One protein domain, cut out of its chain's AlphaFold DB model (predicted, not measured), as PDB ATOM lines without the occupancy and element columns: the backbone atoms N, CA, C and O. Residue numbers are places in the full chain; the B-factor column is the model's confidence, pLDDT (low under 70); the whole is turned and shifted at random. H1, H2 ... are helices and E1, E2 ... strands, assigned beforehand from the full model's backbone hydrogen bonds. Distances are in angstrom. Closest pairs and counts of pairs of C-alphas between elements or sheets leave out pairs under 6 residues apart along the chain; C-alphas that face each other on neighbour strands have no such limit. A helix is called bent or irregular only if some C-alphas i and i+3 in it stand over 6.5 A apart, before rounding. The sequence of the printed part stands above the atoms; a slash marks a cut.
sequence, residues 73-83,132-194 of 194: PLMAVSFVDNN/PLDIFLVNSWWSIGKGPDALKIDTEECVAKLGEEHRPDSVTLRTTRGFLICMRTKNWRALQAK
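This is residues 73 to 83 and 132 to 194 of the 194 residues of an uncharacterized protein of Betaproteobacteria bacterium HGW-Betaproteobacteria-8 (UniProt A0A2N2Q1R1). A small three-stranded sheet, its long strand E1 bent sharply, has the short helix H2 packed on it, and the longer helix H1 packs on H2. The 74 printed residues include E1, H1, E2, H2, E3 along the chain; the antiparallel sheet runs E2 E1 E3, and the class is mixed. The whole is compact, radius of gyration of the C-alphas 11.3 A, spanning 31 by 25 by 23 A.

E1, residues 135 to 142, 19.1 A, begins at C-alpha (67.492, 86.571, 83.270) and bends by 75 degrees at residue 139. E2 is residues 174 to 176, E3 189 to 192, H2 177 to 185. H1, residues 148 to 162, 20.8 A, ends at C-alpha (81.370, 85.771, 88.148).

E1 is antiparallel to E2 (N 136 to O 175, 2.8 A) and E3 (N 139 to O 191, 2.9 A). E2, H2, E3 form a split strand-helix-strand unit, E1 between its strands, crossover right-handed. H2 is on the sheet; its closest C-alphas with E1 are Arg 177 and Ile 135, 6.4 A. H1 and H2 touch, C-alphas 158 and 182 closest at 5.9 A, opposite ways at a steep tilt of 56 degrees. In both, every O i to N i+4 pair is within hydrogen-bond range.

Residues 84 to 131 are cut out, C-alphas 83 and 132 13.1 A apart. H1 to E2 is a long link. Residues 73 to 83 and 194 have pLDDT under 70.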
ATOM      1  N   PRO A  73      73.128 101.867  81.029       46.50
ATOM      2  CA  PRO A  73      73.432 101.355  79.676       46.50
ATOM      3  C   PRO A  73      72.931  99.915  79.432       46.50
ATOM      4  O   PRO A  73      73.348  99.182  78.531       46.50
ATOM      5  N   LEU A  74      72.062  99.497  80.335       48.84
ATOM      6  CA  LEU A  74      71.222  98.341  80.434       48.84
ATOM      7  C   LEU A  74      69.942  98.578  79.584       48.84
ATOM      8  O   LEU A  74      69.398  97.609  79.095       48.84
ATOM      9  N   MET A  75      69.505  99.810  79.281       47.03
ATOM     10  CA  MET A  75      68.227 100.112  78.590       47.03
ATOM     11  C   MET A  75      68.128  99.742  77.092       47.03
ATOM     12  O   MET A  75      67.022  99.704  76.556       47.03
ATOM     13  N   ALA A  76      69.228  99.404  76.405       46.19
ATOM     14  CA  ALA A  76      69.135  98.726  75.095       46.19
ATOM     15  C   ALA A  76      68.592  97.285  75.232       46.19
ATOM     16  O   ALA A  76      68.135  96.672  74.268       46.19
ATOM     17  N   VAL A  77      68.634  96.772  76.460       44.09
ATOM     18  CA  VAL A  77      67.999  95.560  76.943       44.09
ATOM     19  C   VAL A  77      66.840  96.067  77.819       44.09
ATOM     20  O   VAL A  77      67.008  96.254  79.015       44.09
ATOM     21  N   SER A  78      65.673  96.393  77.251       37.47
ATOM     22  CA  SER A  78      64.524  96.820  78.065       37.47
ATOM     23  C   SER A  78      64.282  95.813  79.204       37.47
ATOM     24  O   SER A  78      63.991  94.644  78.953       37.47
ATOM     25  N   PHE A  79      64.477  96.218  80.466       44.97
ATOM     26  CA  PHE A  79      64.145  95.392  81.635       44.97
ATOM     27  C   PHE A  79      62.635  95.358  81.744       44.97
ATOM     28  O   PHE A  79      62.039  96.028  82.582       44.97
ATOM     29  N   VAL A  80      61.996  94.602  80.864       40.47
ATOM     30  CA  VAL A  80      60.678  94.098  81.184       40.47
ATOM     31  C   VAL A  80      60.926  93.107  82.311       40.47
ATOM     32  O   VAL A  80      61.560  92.072  82.102       40.47
ATOM     33  N   ASP A  81      60.499  93.470  83.519       38.19
ATOM     34  CA  ASP A  81      60.377  92.572  84.665       38.19
ATOM     35  C   ASP A  81      59.373  91.454  84.300       38.19
ATOM     36  O   ASP A  81      58.249  91.411  84.786       38.19
ATOM     37  N   ASN A  82      59.763  90.541  83.408       41.62
ATOM     38  CA  ASN A  82      59.023  89.330  83.061       41.62
ATOM     39  C   ASN A  82      59.494  88.143  83.915       41.62
ATOM     40  O   ASN A  82      59.401  86.990  83.506       41.62
ATOM     41  N   ASN A  83      59.932  88.402  85.152       45.69
ATOM     42  CA  ASN A  83      60.058  87.376  86.187       45.69
ATOM     43  C   ASN A  83      58.700  87.127  86.858       45.69
ATOM     44  O   ASN A  83      58.530  87.246  88.069       45.69
ATOM     45  N   PRO A 132      71.543  90.204  90.466       86.50
ATOM     46  CA  PRO A 132      72.553  89.803  89.488       86.50
ATOM     47  C   PRO A 132      72.170  88.580  88.642       86.50
ATOM     48  O   PRO A 132      72.684  88.439  87.530       86.50
ATOM     49  N   LEU A 133      71.282  87.714  89.133       91.31
ATOM     50  CA  LEU A 133      70.814  86.510  88.446       91.31
ATOM     51  C   LEU A 133      69.510  86.711  87.664       91.31
ATOM     52  O   LEU A 133      69.020  85.758  87.059       91.31
ATOM     53  N   ASP A 134      68.972  87.934  87.606       89.81
ATOM     54  CA  ASP A 134      67.862  88.242  86.701       89.81
ATOM     55  C   ASP A 134      68.214  87.817  85.268       89.81
ATOM     56  O   ASP A 134      69.322  88.076  84.789       89.81
ATOM     57  N   ILE A 135      67.268  87.176  84.583       90.38
ATOM     58  CA  ILE A 135      67.492  86.571  83.270       90.38
ATOM     59  C   ILE A 135      66.969  87.468  82.151       90.38
ATOM     60  O   ILE A 135      65.856  87.985  82.208       90.38
ATOM     61  N   PHE A 136      67.763  87.567  81.088       89.38
ATOM     62  CA  PHE A 136      67.477  88.298  79.860       89.38
ATOM     63  C   PHE A 136      67.659  87.391  78.656       89.38
ATOM     64  O   PHE A 136      68.554  86.548  78.643       89.38
ATOM     65  N   LEU A 137      66.840  87.600  77.629       92.62
ATOM     66  CA  LEU A 137      66.979  86.915  76.351       92.62
ATOM     67  C   LEU A 137      67.762  87.803  75.385       92.62
ATOM     68  O   LEU A 137      67.299  88.885  75.018       92.62
ATOM     69  N   VAL A 138      68.951  87.357  74.987       92.00
ATOM     70  CA  VAL A 138      69.874  88.103  74.121       92.00
ATOM     71  C   VAL A 138      70.077  87.344  72.818       92.00
ATOM     72  O   VAL A 138      70.694  86.288  72.804       92.00
ATOM     73  N   ASN A 139      69.591  87.902  71.712       89.88
ATOM     74  CA  ASN A 139      69.695  87.275  70.394       89.88
ATOM     75  C   ASN A 139      71.065  87.502  69.741       89.88
ATOM     76  O   ASN A 139      71.565  86.661  69.000       89.88
ATOM     77  N   SER A 140      71.687  88.653  69.990       90.31
ATOM     78  CA  SER A 140      72.985  88.951  69.394       90.31
ATOM     79  C   SER A 140      73.809  89.938  70.207       90.31
ATOM     80  O   SER A 140      73.304  90.695  71.039       90.31
ATOM     81  N   TRP A 141      75.111  89.902  69.941       93.50
ATOM     82  CA  TRP A 141      76.123  90.718  70.589       93.50
ATOM     83  C   TRP A 141      76.871  91.532  69.546       93.50
ATOM     84  O   TRP A 141      77.207  91.023  68.477       93.50
ATOM     85  N   TRP A 142      77.172  92.784  69.871       94.25
ATOM     86  CA  TRP A 142      78.015  93.626  69.035       94.25
ATOM     87  C   TRP A 142      78.991  94.448  69.873       94.25
ATOM     88  O   TRP A 142      78.736  94.773  71.033       94.25
ATOM     89  N   SER A 143      80.133  94.764  69.269       93.75
ATOM     90  CA  SER A 143      81.162  95.647  69.812       93.75
ATOM     91  C   SER A 143      81.884  96.318  68.648       93.75
ATOM     92  O   SER A 143      82.048  95.730  67.580       93.75
ATOM     93  N   ILE A 144      82.350  97.548  68.848       89.25
ATOM     94  CA  ILE A 144      83.146  98.259  67.844       89.25
ATOM     95  C   ILE A 144      84.541  97.619  67.800       89.25
ATOM     96  O   ILE A 144      85.196  97.494  68.833       89.25
ATOM     97  N   GLY A 145      84.981  97.181  66.619       92.06
ATOM     98  CA  GLY A 145      86.336  96.655  66.397       92.06
ATOM     99  C   GLY A 145      86.633  95.268  66.986       92.06
ATOM    100  O   GLY A 145      87.775  94.826  66.910       92.06
ATOM    101  N   LYS A 146      85.640  94.567  67.550       94.50
ATOM    102  CA  LYS A 146      85.788  93.200  68.078       94.50
ATOM    103  C   LYS A 146      84.897  92.221  67.317       94.50
ATOM    104  O   LYS A 146      83.748  92.527  67.014       94.50
ATOM    105  N   GLY A 147      85.445  91.044  67.028       93.69
ATOM    106  CA  GLY A 147      84.762  89.955  66.330       93.69
ATOM    107  C   GLY A 147      84.321  88.810  67.254       93.69
ATOM    108  O   GLY A 147      84.489  88.888  68.472       93.69
ATOM    109  N   PRO A 148      83.790  87.716  66.683       94.56
ATOM    110  CA  PRO A 148      83.251  86.584  67.442       94.56
ATOM    111  C   PRO A 148      84.291  85.850  68.304       94.56
ATOM    112  O   PRO A 148      83.936  85.317  69.351       94.56
ATOM    113  N   ASP A 149      85.570  85.840  67.925       97.25
ATOM    114  CA  ASP A 149      86.610  85.216  68.756       97.25
ATOM    115  C   ASP A 149      86.844  86.005  70.047       97.25
ATOM    116  O   ASP A 149      86.921  85.428  71.130       97.25
ATOM    117  N   ALA A 150      86.841  87.338  69.949       97.31
ATOM    118  CA  ALA A 150      86.891  88.207  71.118       97.31
ATOM    119  C   ALA A 150      85.641  88.047  71.995       97.31
ATOM    120  O   ALA A 150      85.759  88.110  73.213       97.31
ATOM    121  N   LEU A 151      84.463  87.795  71.405       96.50
ATOM    122  CA  LEU A 151      83.232  87.535  72.162       96.50
ATOM    123  C   LEU A 151      83.369  86.293  73.044       96.50
ATOM    124  O   LEU A 151      82.970  86.327  74.205       96.50
ATOM    125  N   LYS A 152      83.940  85.209  72.507       96.69
ATOM    126  CA  LYS A 152      84.168  83.966  73.257       96.69
ATOM    127  C   LYS A 152      85.148  84.186  74.406       96.69
ATOM    128  O   LYS A 152      84.842  83.814  75.529       96.69
ATOM    129  N   ILE A 153      86.278  84.841  74.140       98.00
ATOM    130  CA  ILE A 153      87.285  85.151  75.166       98.00
ATOM    131  C   ILE A 153      86.669  86.004  76.280       98.00
ATOM    132  O   ILE A 153      86.737  85.647  77.451       98.00
ATOM    133  N   ASP A 154      85.999  87.097  75.909       97.81
ATOM    134  CA  ASP A 154      85.366  88.005  76.863       97.81
ATOM    135  C   ASP A 154      84.239  87.323  77.663       97.81
ATOM    136  O   ASP A 154      84.063  87.631  78.843       97.81
ATOM    137  N   THR A 155      83.525  86.368  77.052       97.31
ATOM    138  CA  THR A 155      82.528  85.521  77.728       97.31
ATOM    139  C   THR A 155      83.180  84.664  78.803       97.31
ATOM    140  O   THR A 155      82.760  84.730  79.956       97.31
ATOM    141  N   GLU A 156      84.219  83.903  78.458       98.19
ATOM    142  CA  GLU A 156      84.915  83.036  79.416       98.19
ATOM    143  C   GLU A 156      85.562  83.847  80.545       98.19
ATOM    144  O   GLU A 156      85.485  83.454  81.704       98.19
ATOM    145  N   GLU A 157      86.119  85.025  80.254       98.19
ATOM    146  CA  GLU A 157      86.649  85.917  81.291       98.19
ATOM    147  C   GLU A 157      85.557  86.423  82.247       98.19
ATOM    148  O   GLU A 157      85.783  86.531  83.455       98.19
ATOM    149  N   CYS A 158      84.362  86.722  81.734       97.56
ATOM    150  CA  CYS A 158      83.234  87.107  82.575       97.56
ATOM    151  C   CYS A 158      82.709  85.941  83.416       97.56
ATOM    152  O   CYS A 158      82.423  86.144  84.595       97.56
ATOM    153  N   VAL A 159      82.628  84.734  82.854       97.88
ATOM    154  CA  VAL A 159      82.234  83.526  83.597       97.88
ATOM    155  C   VAL A 159      83.274  83.176  84.659       97.88
ATOM    156  O   VAL A 159      82.912  82.939  85.803       97.88
ATOM    157  N   ALA A 160      84.567  83.256  84.352       98.00
ATOM    158  CA  ALA A 160      85.630  83.017  85.328       98.00
ATOM    159  C   ALA A 160      85.589  84.006  86.506       98.00
ATOM    160  O   ALA A 160      85.915  83.647  87.635       98.00
ATOM    161  N   LYS A 161      85.187  85.258  86.250       96.69
ATOM    162  CA  LYS A 161      85.063  86.293  87.282       96.69
ATOM    163  C   LYS A 161      83.804  86.140  88.137       96.69
ATOM    164  O   LYS A 161      83.843  86.463  89.321       96.69
ATOM    165  N   LEU A 162      82.689  85.760  87.520       95.50
ATOM    166  CA  LEU A 162      81.370  85.771  88.148       95.50
ATOM    167  C   LEU A 162      80.940  84.402  88.681       95.50
ATOM    168  O   LEU A 162      80.110  84.362  89.577       95.50
ATOM    169  N   GLY A 163      81.501  83.320  88.149       96.00
ATOM    170  CA  GLY A 163      81.070  81.950  88.394       96.00
ATOM    171  C   GLY A 163      80.226  81.373  87.249       96.00
ATOM    172  O   GLY A 163      79.704  82.091  86.388       96.00
ATOM    173  N   GLU A 164      80.116  80.044  87.230       96.00
ATOM    174  CA  GLU A 164      79.391  79.287  86.199       96.00
ATOM    175  C   GLU A 164      77.875  79.542  86.226       96.00
ATOM    176  O   GLU A 164      77.211  79.417  85.200       96.00
ATOM    177  N   GLU A 165      77.318  80.001  87.349       95.06
ATOM    178  CA  GLU A 165      75.917  80.426  87.462       95.06
ATOM    179  C   GLU A 165      75.564  81.607  86.544       95.06
ATOM    180  O   GLU A 165      74.399  81.810  86.198       95.06
ATOM    181  N   HIS A 166      76.569  82.382  86.122       95.94
ATOM    182  CA  HIS A 166      76.402  83.510  85.217       95.94
ATOM    183  C   HIS A 166      76.640  83.149  83.744       95.94
ATOM    184  O   HIS A 166      76.492  84.033  82.892       95.94
ATOM    185  N   ARG A 167      76.983  81.892  83.419       96.62
ATOM    186  CA  ARG A 167      77.268  81.469  82.042       96.62
ATOM    187  C   ARG A 167      76.034  81.660  81.147       96.62
ATOM    188  O   ARG A 167      74.961  81.152  81.470       96.62
ATOM    189  N   PRO A 168      76.162  82.382  80.018       94.62
ATOM    190  CA  PRO A 168      75.062  82.529  79.081       94.62
ATOM    191  C   PRO A 168      74.791  81.205  78.360       94.62
ATOM    192  O   PRO A 168      75.714  80.503  77.942       94.62
ATOM    193  N   ASP A 169      73.515  80.899  78.163       93.75
ATOM    194  CA  ASP A 169      73.069  79.776  77.347       93.75
ATOM    195  C   ASP A 169      72.791  80.279  75.926       93.75
ATOM    196  O   ASP A 169      71.870  81.062  75.687       93.75
ATOM    197  N   SER A 170      73.604  79.834  74.969       87.75
ATOM    198  CA  SER A 170      73.496  80.230  73.564       87.75
ATOM    199  C   SER A 170      72.342  79.558  72.816       87.75
ATOM    200  O   SER A 170      71.964  80.036  71.750       87.75
ATOM    201  N   VAL A 171      71.768  78.480  73.359       89.88
ATOM    202  CA  VAL A 171      70.615  77.777  72.783       89.88
ATOM    203  C   VAL A 171      69.324  78.462  73.213       89.88
ATOM    204  O   VAL A 171      68.454  78.723  72.384       89.88
ATOM    205  N   THR A 172      69.201  78.786  74.502       90.50
ATOM    206  CA  THR A 172      68.000  79.445  75.049       90.50
ATOM    207  C   THR A 172      68.094  80.969  75.073       90.50
ATOM    208  O   THR A 172      67.134  81.635  75.461       90.50
ATOM    209  N   LEU A 173      69.233  81.529  74.651       92.06
ATOM    210  CA  LEU A 173      69.552  82.962  74.654       92.06
ATOM    211  C   LEU A 173      69.562  83.594  76.058       92.06
ATOM    212  O   LEU A 173      69.592  84.820  76.188       92.06
ATOM    213  N   ARG A 174      69.530  82.778  77.118       93.50
ATOM    214  CA  ARG A 174      69.434  83.242  78.505       93.50
ATOM    215  C   ARG A 174      70.772  83.781  78.975       93.50
ATOM    216  O   ARG A 174      71.794  83.107  78.914       93.50
ATOM    217  N   THR A 175      70.745  84.997  79.493       93.12
ATOM    218  CA  THR A 175      71.909  85.702  80.019       93.12
ATOM    219  C   THR A 175      71.538  86.371  81.335       93.12
ATOM    220  O   THR A 175      70.469  86.967  81.439       93.12
ATOM    221  N   THR A 176      72.407  86.299  82.339       94.88
ATOM    222  CA  THR A 176      72.167  86.941  83.642       94.88
ATOM    223  C   THR A 176      72.491  88.440  83.621       94.88
ATOM    224  O   THR A 176      73.328  88.904  82.836       94.88
ATOM    225  N   ARG A 177      71.892  89.216  84.533       93.12
ATOM    226  CA  ARG A 177      72.221  90.640  84.738       93.12
ATOM    227  C   ARG A 177      73.710  90.850  84.996       93.12
ATOM    228  O   ARG A 177      74.314  91.738  84.396       93.12
ATOM    229  N   GLY A 178      74.305  90.036  85.868       93.19
ATOM    230  CA  GLY A 178      75.724  90.108  86.213       93.19
ATOM    231  C   GLY A 178      76.617  89.934  84.986       93.19
ATOM    232  O   GLY A 178      77.533  90.730  84.766       93.19
ATOM    233  N   PHE A 179      76.287  88.970  84.123       95.94
ATOM    234  CA  PHE A 179      77.015  88.751  82.877       95.94
ATOM    235  C   PHE A 179      76.880  89.936  81.912       95.94
ATOM    236  O   PHE A 179      77.888  90.412  81.388       95.94
ATOM    237  N   LEU A 180      75.671  90.487  81.732       94.19
ATOM    238  CA  LEU A 180      75.455  91.693  80.914       94.19
ATOM    239  C   LEU A 180      76.312  92.875  81.388       94.19
ATOM    240  O   LEU A 180      76.887  93.598  80.571       94.19
ATOM    241  N   ILE A 181      76.412  93.066  82.706       93.00
ATOM    242  CA  ILE A 181      77.227  94.128  83.305       93.00
ATOM    243  C   ILE A 181      78.711  93.887  83.010       93.00
ATOM    244  O   ILE A 181      79.395  94.806  82.555       93.00
ATOM    245  N   CYS A 182      79.209  92.663  83.199       95.38
ATOM    246  CA  CYS A 182      80.602  92.336  82.903       95.38
ATOM    247  C   CYS A 182      80.936  92.548  81.420       95.38
ATOM    248  O   CYS A 182      81.894  93.255  81.095       95.38
ATOM    249  N   MET A 183      80.098  92.046  80.515       95.94
ATOM    250  CA  MET A 183      80.279  92.215  79.073       95.94
ATOM    251  C   MET A 183      80.291  93.689  78.660       95.94
ATOM    252  O   MET A 183      81.092  94.098  77.814       95.94
ATOM    253  N   ARG A 184      79.486  94.536  79.312       92.25
ATOM    254  CA  ARG A 184      79.526  95.983  79.076       92.25
ATOM    255  C   ARG A 184      80.874  96.602  79.428       92.25
ATOM    256  O   ARG A 184      81.354  97.426  78.652       92.25
ATOM    257  N   THR A 185      81.501  96.211  80.540       93.06
ATOM    258  CA  THR A 185      82.841  96.726  80.903       93.06
ATOM    259  C   THR A 185      83.904  96.394  79.853       93.06
ATOM    260  O   THR A 185      84.927  97.064  79.762       93.06
ATOM    261  N   LYS A 186      83.620  95.403  79.002       93.88
ATOM    262  CA  LYS A 186      84.447  94.962  77.876       93.88
ATOM    263  C   LYS A 186      84.016  95.554  76.529       93.88
ATOM    264  O   LYS A 186      84.528  95.137  75.489       93.88
ATOM    265  N   ASN A 187      83.125  96.547  76.560       92.25
ATOM    266  CA  ASN A 187      82.540  97.259  75.422       92.25
ATOM    267  C   ASN A 187      81.582  96.451  74.538       92.25
ATOM    268  O   ASN A 187      81.236  96.898  73.446       92.25
ATOM    269  N   TRP A 188      81.059  95.331  75.035       94.69
ATOM    270  CA  TRP A 188      79.975  94.626  74.358       94.69
ATOM    271  C   TRP A 188      78.621  95.297  74.589       94.69
ATOM    272  O   TRP A 188      78.388  96.006  75.576       94.69
ATOM    273  N   ARG A 189      77.715  95.073  73.640       92.69
ATOM    274  CA  ARG A 189      76.315  95.490  73.666       92.69
ATOM    275  C   ARG A 189      75.450  94.307  73.250       92.69
ATOM    276  O   ARG A 189      75.763  93.621  72.280       92.69
ATOM    277  N   ALA A 190      74.379  94.081  74.002       91.88
ATOM    278  CA  ALA A 190      73.412  93.021  73.757       91.88
ATOM    279  C   ALA A 190      72.202  93.571  72.994       91.88
ATOM    280  O   ALA A 190      71.743  94.680  73.271       91.88
ATOM    281  N   LEU A 191      71.673  92.778  72.068       88.06
ATOM    282  CA  LEU A 191      70.386  93.004  71.419       88.06
ATOM    283  C   LEU A 191      69.382  91.983  71.956       88.06
ATOM    284  O   LEU A 191      69.620  90.775  71.882       88.06
ATOM    285  N   GLN A 192      68.266  92.465  72.505       84.06
ATOM    286  CA  GLN A 192      67.229  91.588  73.045       84.06
ATOM    287  C   GLN A 192      66.573  90.736  71.967       84.06
ATOM    288  O   GLN A 192      66.356  91.182  70.837       84.06
ATOM    289  N   ALA A 193      66.221  89.513  72.353       79.06
ATOM    290  CA  ALA A 193      65.214  88.757  71.629       79.06
ATOM    291  C   ALA A 193      63.856  89.474  71.742       79.06
ATOM    292  O   ALA A 193      63.556  90.083  72.770       79.06
ATOM    293  N   LYS A 194      63.077  89.435  70.659       66.88
ATOM    294  CA  LYS A 194      61.693  89.919  70.642       66.88
ATOM    295  C   LYS A 194      60.746  88.877  71.213       66.88
ATOM    296  O   LYS A 194      61.044  87.678  71.025       66.88
TER     297      LYS A 194